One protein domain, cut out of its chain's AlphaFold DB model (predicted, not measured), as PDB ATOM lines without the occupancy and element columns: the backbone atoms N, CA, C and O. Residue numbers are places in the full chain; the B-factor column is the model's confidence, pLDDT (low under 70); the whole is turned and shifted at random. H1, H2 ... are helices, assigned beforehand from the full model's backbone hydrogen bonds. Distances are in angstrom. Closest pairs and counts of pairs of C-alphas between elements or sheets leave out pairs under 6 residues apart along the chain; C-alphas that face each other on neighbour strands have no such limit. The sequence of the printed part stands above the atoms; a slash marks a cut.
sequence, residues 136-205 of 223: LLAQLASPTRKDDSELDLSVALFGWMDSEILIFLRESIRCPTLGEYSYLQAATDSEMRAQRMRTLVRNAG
ATOM      1  N   LEU A 136     173.348 177.574 162.298       83.38
ATOM      2  CA  LEU A 136     173.987 177.354 160.997       83.38
ATOM      3  C   LEU A 136     174.524 178.656 160.381       83.38
ATOM      4  O   LEU A 136     175.693 178.718 160.002       83.38
ATOM      5  N   LEU A 137     173.706 179.712 160.325       81.88
ATOM      6  CA  LEU A 137     174.143 180.979 159.734       81.88
ATOM      7  C   LEU A 137     175.036 181.794 160.657       81.88
ATOM      8  O   LEU A 137     175.972 182.423 160.171       81.88
ATOM      9  N   ALA A 138     174.825 181.718 161.970       77.81
ATOM     10  CA  ALA A 138     175.707 182.351 162.947       77.81
ATOM     11  C   ALA A 138     177.154 181.826 162.823       77.81
ATOM     12  O   ALA A 138     178.109 182.605 162.848       77.81
ATOM     13  N   GLN A 139     177.327 180.518 162.588       82.69
ATOM     14  CA  GLN A 139     178.637 179.903 162.323       82.69
ATOM     15  C   GLN A 139     179.296 180.418 161.033       82.69
ATOM     16  O   GLN A 139     180.522 180.411 160.928       82.69
ATOM     17  N   LEU A 140     178.503 180.857 160.050       81.69
ATOM     18  CA  LEU A 140     178.992 181.393 158.774       81.69
ATOM     19  C   LEU A 140     179.256 182.904 158.821       81.69
ATOM     20  O   LEU A 140     180.183 183.385 158.164       81.69
ATOM     21  N   ALA A 141     178.449 183.652 159.572       72.75
ATOM     22  CA  ALA A 141     178.468 185.108 159.594       72.75
ATOM     23  C   ALA A 141     179.531 185.676 160.549       72.75
ATOM     24  O   ALA A 141     180.326 186.526 160.132       72.75
ATOM     25  N   SER A 142     179.573 185.199 161.798       65.69
ATOM     26  CA  SER A 142     180.640 185.384 162.797       65.69
ATOM     27  C   SER A 142     180.142 184.865 164.158       65.69
ATOM     28  O   SER A 142     179.061 185.257 164.589       65.69
ATOM     29  N   PRO A 143     180.936 184.089 164.917       53.88
ATOM     30  CA  PRO A 143     180.501 183.458 166.172       53.88
ATOM     31  C   PRO A 143     180.274 184.420 167.358       53.88
ATOM     32  O   PRO A 143     180.010 183.969 168.467       53.88
ATOM     33  N   THR A 144     180.421 185.736 167.175       51.72
ATOM     34  CA  THR A 144     180.538 186.693 168.295       51.72
ATOM     35  C   THR A 144     179.311 187.568 168.540       51.72
ATOM     36  O   THR A 144     179.238 188.193 169.599       51.72
ATOM     37  N   ARG A 145     178.339 187.632 167.618       53.91
ATOM     38  CA  ARG A 145     177.129 188.457 167.783       53.91
ATOM     39  C   ARG A 145     175.916 187.809 167.124       53.91
ATOM     40  O   ARG A 145     175.783 187.895 165.910       53.91
ATOM     41  N   LYS A 146     175.024 187.239 167.940       57.12
ATOM     42  CA  LYS A 146     173.659 186.912 167.511       57.12
ATOM     43  C   LYS A 146     172.953 188.233 167.205       57.12
ATOM     44  O   LYS A 146     172.777 189.047 168.107       57.12
ATOM     45  N   ASP A 147     172.659 188.467 165.936       68.44
ATOM     46  CA  ASP A 147     171.837 189.586 165.476       68.44
ATOM     47  C   ASP A 147     170.522 189.020 164.934       68.44
ATOM     48  O   ASP A 147     170.525 187.932 164.351       68.44
ATOM     49  N   ASP A 148     169.418 189.737 165.113       72.19
ATOM     50  CA  ASP A 148     168.072 189.247 164.791       72.19
ATOM     51  C   ASP A 148     167.964 188.864 163.307       72.19
ATOM     52  O   ASP A 148     167.394 187.835 162.957       72.19
ATOM     53  N   SER A 149     168.648 189.599 162.424       80.50
ATOM     54  CA  SER A 149     168.659 189.301 160.986       80.50
ATOM     55  C   SER A 149     169.357 187.980 160.613       80.50
ATOM     56  O   SER A 149     169.042 187.390 159.579       80.50
ATOM     57  N   GLU A 150     170.307 187.491 161.422       82.94
ATOM     58  CA  GLU A 150     170.911 186.162 161.215       82.94
ATOM     59  C   GLU A 150     169.937 185.052 161.591       82.94
ATOM     60  O   GLU A 150     169.874 184.020 160.914       82.94
ATOM     61  N   LEU A 151     169.182 185.270 162.670       80.12
ATOM     62  CA  LEU A 151     168.140 184.356 163.104       80.12
ATOM     63  C   LEU A 151     167.020 184.308 162.064       80.12
ATOM     64  O   LEU A 151     166.657 183.214 161.645       80.12
ATOM     65  N   ASP A 152     166.559 185.457 161.572       84.31
ATOM     66  CA  ASP A 152     165.512 185.542 160.549       84.31
ATOM     67  C   ASP A 152     165.896 184.792 159.270       84.31
ATOM     68  O   ASP A 152     165.114 183.989 158.755       84.31
ATOM     69  N   LEU A 153     167.125 184.983 158.773       87.81
ATOM     70  CA  LEU A 153     167.600 184.255 157.594       87.81
ATOM     71  C   LEU A 153     167.757 182.753 157.875       87.81
ATOM     72  O   LEU A 153     167.523 181.932 156.988       87.81
ATOM     73  N   SER A 154     168.130 182.380 159.104       86.94
ATOM     74  CA  SER A 154     168.240 180.974 159.505       86.94
ATOM     75  C   SER A 154     166.868 180.314 159.541       86.94
ATOM     76  O   SER A 154     166.701 179.221 159.012       86.94
ATOM     77  N   VAL A 155     165.876 180.990 160.120       85.69
ATOM     78  CA  VAL A 155     164.486 180.532 160.159       85.69
ATOM     79  C   VAL A 155     163.932 180.409 158.741       85.69
ATOM     80  O   VAL A 155     163.318 179.394 158.425       85.69
ATOM     81  N   ALA A 156     164.208 181.375 157.861       89.38
ATOM     82  CA  ALA A 156     163.803 181.311 156.458       89.38
ATOM     83  C   ALA A 156     164.419 180.110 155.720       89.38
ATOM     84  O   ALA A 156     163.719 179.413 154.983       89.38
ATOM     85  N   LEU A 157     165.710 179.836 155.942       91.06
ATOM     86  CA  LEU A 157     166.388 178.667 155.381       91.06
ATOM     87  C   LEU A 157     165.776 177.361 155.906       91.06
ATOM     88  O   LEU A 157     165.525 176.442 155.134       91.06
ATOM     89  N   PHE A 158     165.495 177.286 157.206       89.44
ATOM     90  CA  PHE A 158     164.890 176.109 157.831       89.44
ATOM     91  C   PHE A 158     163.442 175.891 157.390       89.44
ATOM     92  O   PHE A 158     163.013 174.749 157.292       89.44
ATOM     93  N   GLY A 159     162.710 176.965 157.088       87.69
ATOM     94  CA  GLY A 159     161.369 176.887 156.511       87.69
ATOM     95  C   GLY A 159     161.347 176.281 155.106       87.69
ATOM     96  O   GLY A 159     160.330 175.724 154.710       87.69
ATOM     97  N   TRP A 160     162.458 176.364 154.365       89.94
ATOM     98  CA  TRP A 160     162.624 175.677 153.079       89.94
ATOM     99  C   TRP A 160     163.046 174.207 153.234       89.94
ATOM    100  O   TRP A 160     162.671 173.363 152.422       89.94
ATOM    101  N   MET A 161     163.848 173.895 154.253       92.12
ATOM    102  CA  MET A 161     164.359 172.541 154.477       92.12
ATOM    103  C   MET A 161     163.227 171.533 154.752       92.12
ATOM    104  O   MET A 161     162.191 171.870 155.322       92.12
ATOM    105  N   ASP A 162     163.444 170.269 154.373       91.50
ATOM    106  CA  ASP A 162     162.461 169.194 154.552       91.50
ATOM    107  C   ASP A 162     162.180 168.979 156.050       91.50
ATOM    108  O   ASP A 162     163.049 168.553 156.822       91.50
ATOM    109  N   SER A 163     160.951 169.297 156.463       92.50
ATOM    110  CA  SER A 163     160.534 169.271 157.863       92.50
ATOM    111  C   SER A 163     160.535 167.864 158.457       92.50
ATOM    112  O   SER A 163     160.842 167.721 159.638       92.50
ATOM    113  N   GLU A 164     160.278 166.820 157.663       93.94
ATOM    114  CA  GLU A 164     160.346 165.425 158.110       93.94
ATOM    115  C   GLU A 164     161.786 165.071 158.502       93.94
ATOM    116  O   GLU A 164     162.038 164.504 159.569       93.94
ATOM    117  N   ILE A 165     162.749 165.475 157.666       94.69
ATOM    118  CA  ILE A 165     164.175 165.281 157.940       94.69
ATOM    119  C   ILE A 165     164.585 166.068 159.186       94.69
ATOM    120  O   ILE A 165     165.268 165.523 160.056       94.69
ATOM    121  N   LEU A 166     164.168 167.332 159.296       93.31
ATOM    122  CA  LEU A 166     164.487 168.171 160.452       93.31
ATOM    123  C   LEU A 166     163.928 167.595 161.760       93.31
ATOM    124  O   LEU A 166     164.654 167.555 162.755       93.31
ATOM    125  N   ILE A 167     162.680 167.113 161.762       93.50
ATOM    126  CA  ILE A 167     162.050 166.466 162.922       93.50
ATOM    127  C   ILE A 167     162.835 165.213 163.315       93.50
ATOM    128  O   ILE A 167     163.250 165.091 164.468       93.50
ATOM    129  N   PHE A 168     163.129 164.329 162.357       94.75
ATOM    130  CA  PHE A 168     163.919 163.126 162.621       94.75
ATOM    131  C   PHE A 168     165.284 163.458 163.237       94.75
ATOM    132  O   PHE A 168     165.667 162.873 164.252       94.75
ATOM    133  N   LEU A 169     166.020 164.403 162.639       93.62
ATOM    134  CA  LEU A 169     167.329 164.819 163.138       93.62
ATOM    135  C   LEU A 169     167.215 165.369 164.558       93.62
ATOM    136  O   LEU A 169     168.048 165.044 165.395       93.62
ATOM    137  N   ARG A 170     166.168 166.143 164.854       90.81
ATOM    138  CA  ARG A 170     165.934 166.735 166.176       90.81
ATOM    139  C   ARG A 170     165.688 165.688 167.258       90.81
ATOM    140  O   ARG A 170     166.160 165.851 168.383       90.81
ATOM    141  N   GLU A 171     164.939 164.646 166.925       90.75
ATOM    142  CA  GLU A 171     164.543 163.592 167.862       90.75
ATOM    143  C   GLU A 171     165.616 162.511 168.024       90.75
ATOM    144  O   GLU A 171     165.747 161.916 169.094       90.75
ATOM    145  N   SER A 172     166.401 162.263 166.973       90.75
ATOM    146  CA  SER A 172     167.307 161.110 166.905       90.75
ATOM    147  C   SER A 172     168.785 161.474 167.025       90.75
ATOM    148  O   SER A 172     169.592 160.618 167.394       90.75
ATOM    149  N   ILE A 173     169.169 162.718 166.715       88.88
ATOM    150  CA  ILE A 173     170.564 163.162 166.630       88.88
ATOM    151  C   ILE A 173     170.750 164.423 167.486       88.88
ATOM    152  O   ILE A 173     170.166 165.470 167.238       88.88
ATOM    153  N   ARG A 174     171.602 164.345 168.513       83.31
ATOM    154  CA  ARG A 174     171.752 165.429 169.507       83.31
ATOM    155  C   ARG A 174     172.307 166.737 168.927       83.31
ATOM    156  O   ARG A 174     171.895 167.808 169.353       83.31
ATOM    157  N   CYS A 175     173.251 166.652 167.993       86.00
ATOM    158  CA  CYS A 175     173.880 167.809 167.345       86.00
ATOM    159  C   CYS A 175     174.018 167.527 165.845       86.00
ATOM    160  O   CYS A 175     175.118 167.198 165.394       86.00
ATOM    161  N   PRO A 176     172.910 167.563 165.093       91.38
ATOM    162  CA  PRO A 176     172.931 167.178 163.700       91.38
ATOM    163  C   PRO A 176     173.690 168.206 162.875       91.38
ATOM    164  O   PRO A 176     173.671 169.411 163.141       91.38
ATOM    165  N   THR A 177     174.358 167.705 161.855       92.19
ATOM    166  CA  THR A 177     175.177 168.468 160.927       92.19
ATOM    167  C   THR A 177     174.459 168.663 159.600       92.19
ATOM    168  O   THR A 177     173.568 167.895 159.223       92.19
ATOM    169  N   LEU A 178     174.881 169.674 158.845       91.69
ATOM    170  CA  LEU A 178     174.389 169.914 157.493       91.69
ATOM    171  C   LEU A 178     174.623 168.702 156.581       91.69
ATOM    172  O   LEU A 178     173.795 168.396 155.734       91.69
ATOM    173  N   GLY A 179     175.720 167.969 156.788       91.31
ATOM    174  CA  GLY A 179     176.037 166.745 156.061       91.31
ATOM    175  C   GLY A 179     175.048 165.614 156.311       91.31
ATOM    176  O   GLY A 179     174.688 164.913 155.370       91.31
ATOM    177  N   GLU A 180     174.583 165.443 157.549       92.81
ATOM    178  CA  GLU A 180     173.561 164.442 157.879       92.81
ATOM    179  C   GLU A 180     172.212 164.805 157.256       92.81
ATOM    180  O   GLU A 180     171.539 163.930 156.710       92.81
ATOM    181  N   TYR A 181     171.860 166.094 157.247       94.19
ATOM    182  CA  TYR A 181     170.691 166.584 156.522       94.19
ATOM    183  C   TYR A 181     170.806 166.335 155.011       94.19
ATOM    184  O   TYR A 181     169.945 165.663 154.446       94.19
ATOM    185  N   SER A 182     171.891 166.779 154.363       91.75
ATOM    186  CA  SER A 182     172.113 166.563 152.924       91.75
ATOM    187  C   SER A 182     172.126 165.073 152.567       91.75
ATOM    188  O   SER A 182     171.606 164.673 151.527       91.75
ATOM    189  N   TYR A 183     172.683 164.224 153.438       92.19
ATOM    190  CA  TYR A 183     172.666 162.775 153.258       92.19
ATOM    191  C   TYR A 183     171.244 162.208 153.270       92.19
ATOM    192  O   TYR A 183     170.949 161.313 152.481       92.19
ATOM    193  N   LEU A 184     170.346 162.706 154.115       93.69
ATOM    194  CA  LEU A 184     168.946 162.278 154.106       93.69
ATOM    195  C   LEU A 184     168.168 162.866 152.923       93.69
ATOM    196  O   LEU A 184     167.392 162.144 152.298       93.69
ATOM    197  N   GLN A 185     168.415 164.132 152.581       92.56
ATOM    198  CA  GLN A 185     167.732 164.833 151.492       92.56
ATOM    199  C   GLN A 185     168.045 164.216 150.126       92.56
ATOM    200  O   GLN A 185     167.161 164.088 149.289       92.56
ATOM    201  N   ALA A 186     169.279 163.750 149.921       90.38
ATOM    202  CA  ALA A 186     169.699 163.098 148.684       90.38
ATOM    203  C   ALA A 186     169.127 161.673 148.495       90.38
ATOM    204  O   ALA A 186     169.645 160.908 147.674       90.38
ATOM    205  N   ALA A 187     168.153 161.246 149.305       91.56
ATOM    206  CA  ALA A 187     167.423 160.001 149.087       91.56
ATOM    207  C   ALA A 187     166.366 160.203 147.994       91.56
ATOM    208  O   ALA A 187     165.556 161.122 148.071       91.56
ATOM    209  N   THR A 188     166.364 159.329 146.989       88.44
ATOM    210  CA  THR A 188     165.472 159.430 145.819       88.44
ATOM    211  C   THR A 188     164.034 159.009 146.107       88.44
ATOM    212  O   THR A 188     163.132 159.355 145.351       88.44
ATOM    213  N   ASP A 189     163.828 158.253 147.183       92.50
ATOM    214  CA  ASP A 189     162.546 157.686 147.585       92.50
ATOM    215  C   ASP A 189     162.488 157.470 149.109       92.50
ATOM    216  O   ASP A 189     163.485 157.603 149.833       92.50
ATOM    217  N   SER A 190     161.289 157.159 149.602       91.94
ATOM    218  CA  SER A 190     161.005 156.989 151.030       91.94
ATOM    219  C   SER A 190     161.677 155.755 151.640       91.94
ATOM    220  O   SER A 190     162.081 155.794 152.803       91.94
ATOM    221  N   GLU A 191     161.855 154.673 150.877       95.50
ATOM    222  CA  GLU A 191     162.511 153.454 151.359       95.50
ATOM    223  C   GLU A 191     164.004 153.702 151.604       95.50
ATOM    224  O   GLU A 191     164.533 153.400 152.683       95.50
ATOM    225  N   MET A 192     164.671 154.338 150.639       95.06
ATOM    226  CA  MET A 192     166.053 154.774 150.753       95.06
ATOM    227  C   MET A 192     166.211 155.754 151.914       95.06
ATOM    228  O   MET A 192     167.136 155.603 152.716       95.06
ATOM    229  N   ARG A 193     165.297 156.721 152.065       94.25
ATOM    230  CA  ARG A 193     165.303 157.666 153.192       94.25
ATOM    231  C   ARG A 193     165.229 156.926 154.531       94.25
ATOM    232  O   ARG A 193     166.091 157.131 155.386       94.25
ATOM    233  N   ALA A 194     164.301 155.980 154.682       94.12
ATOM    234  CA  ALA A 194     164.170 155.158 155.886       94.12
ATOM    235  C   ALA A 194     165.406 154.270 156.148       94.12
ATOM    236  O   ALA A 194     165.790 154.025 157.296       94.12
ATOM    237  N   GLN A 195     166.071 153.767 155.104       94.75
ATOM    238  CA  GLN A 195     167.343 153.048 155.238       94.75
ATOM    239  C   GLN A 195     168.482 153.969 155.706       94.75
ATOM    240  O   GLN A 195     169.269 153.587 156.583       94.75
ATOM    241  N   ARG A 196     168.567 155.186 155.158       94.06
ATOM    242  CA  ARG A 196     169.571 156.186 155.541       94.06
ATOM    243  C   ARG A 196     169.370 156.662 156.982       94.06
ATOM    244  O   ARG A 196     170.345 156.683 157.731       94.06
ATOM    245  N   MET A 197     168.127 156.910 157.408       94.69
ATOM    246  CA  MET A 197     167.776 157.233 158.801       94.69
ATOM    247  C   MET A 197     168.240 156.140 159.773       94.69
ATOM    248  O   MET A 197     168.950 156.421 160.738       94.69
ATOM    249  N   ARG A 198     167.940 154.864 159.481       93.56
ATOM    250  CA  ARG A 198     168.408 153.725 160.298       93.56
ATOM    251  C   ARG A 198     169.934 153.650 160.375       93.56
ATOM    252  O   ARG A 198     170.482 153.349 161.434       93.56
ATOM    253  N   THR A 199     170.618 153.916 159.264       92.25
ATOM    254  CA  THR A 199     172.087 153.941 159.204       92.25
ATOM    255  C   THR A 199     172.668 155.057 160.074       92.25
ATOM    256  O   THR A 199     173.615 154.803 160.816       92.25
ATOM    257  N   LEU A 200     172.084 156.260 160.041       91.06
ATOM    258  CA  LEU A 200     172.516 157.377 160.887       91.06
ATOM    259  C   LEU A 200     172.383 157.053 162.375       91.06
ATOM    260  O   LEU A 200     173.355 157.212 163.105       91.06
ATOM    261  N   VAL A 201     171.244 156.513 162.818       88.94
ATOM    262  CA  VAL A 201     171.046 156.143 164.234       88.94
ATOM    263  C   VAL A 201     172.066 155.097 164.689       88.94
ATOM    264  O   VAL A 201     172.652 155.221 165.762       88.94
ATOM    265  N   ARG A 202     172.334 154.082 163.856       83.94
ATOM    266  CA  ARG A 202     173.332 153.040 164.156       83.94
ATOM    267  C   ARG A 202     174.752 153.603 164.254       83.94
ATOM    268  O   ARG A 202     175.522 153.167 165.103       83.94
ATOM    269  N   ASN A 203     175.081 154.582 163.412       76.75
ATOM    270  CA  ASN A 203     176.419 155.165 163.314       76.75
ATOM    271  C   ASN A 203     176.611 156.436 164.154       76.75
ATOM    272  O   ASN A 203     177.739 156.919 164.256       76.75
ATOM    273  N   ALA A 204     175.572 156.948 164.820       62.28
ATOM    274  CA  ALA A 204     175.668 158.086 165.740       62.28
ATOM    275  C   ALA A 204     176.642 157.817 166.913       62.28
ATOM    276  O   ALA A 204     177.164 158.746 167.532       62.28
ATOM    277  N   GLY A 205     176.958 156.543 167.188       48.66
ATOM    278  CA  GLY A 205     178.042 156.134 168.090       48.66
ATOM    279  C   GLY A 205     179.462 156.246 167.505       48.66
ATOM    280  O   GLY A 205     180.411 156.372 168.274       48.66
TER     281      GLY A 205
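AT A GLANCE: This is residues 136 to 205 of the 223 residues of an uncharacterized protein of Acidithiobacillus ferrivorans (UniProt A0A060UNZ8). Two small helical lobes follow each other along the longest axis: a hairpin of H1 and H2, then H3, H4 and H5 with their centres in a triangle. The printed part has 70 residues with five named helices, H1 to H5 in order, and is all helix. It is loose, with a radius of gyration of the C-alphas of 13.8 A and spans of 40 by 26 by 17 A.

HOW THE PARTS SIT: H1, residues 136 to 141, touches H2, residues 148 to 160, in a hairpin, with residues 150 to 154 of H2 alone; the closest C-alphas, of Leu 137 and Ser 154, are 5.9 A apart. H2 and H3, residues 163 to 172, meet only through their link. H3 touches H4, residues 178 to 185, at a steep tilt of 58 degrees, closest at C-alphas 165 and 181, 6.8 A. H4 and H5, residues 190 to 203, touch as a hairpin, closest at C-alphas 184 and 193, 5.9 A. Every O i to N i+4 pair is within hydrogen-bond range in H2 to H5, and 1 of 2 in H1.

IN THESE COORDINATES: H1 begins at C-alpha 136 (173.987, 177.354, 160.997). H2 is 18.7 A long. H5 is 19.8 A long and ends at C-alpha 203 (176.419, 155.165, 163.314).

THE WHOLE: The printed part has no cut and no long link. Residues 142 to 147 and 204 to 205 have pLDDT under 70.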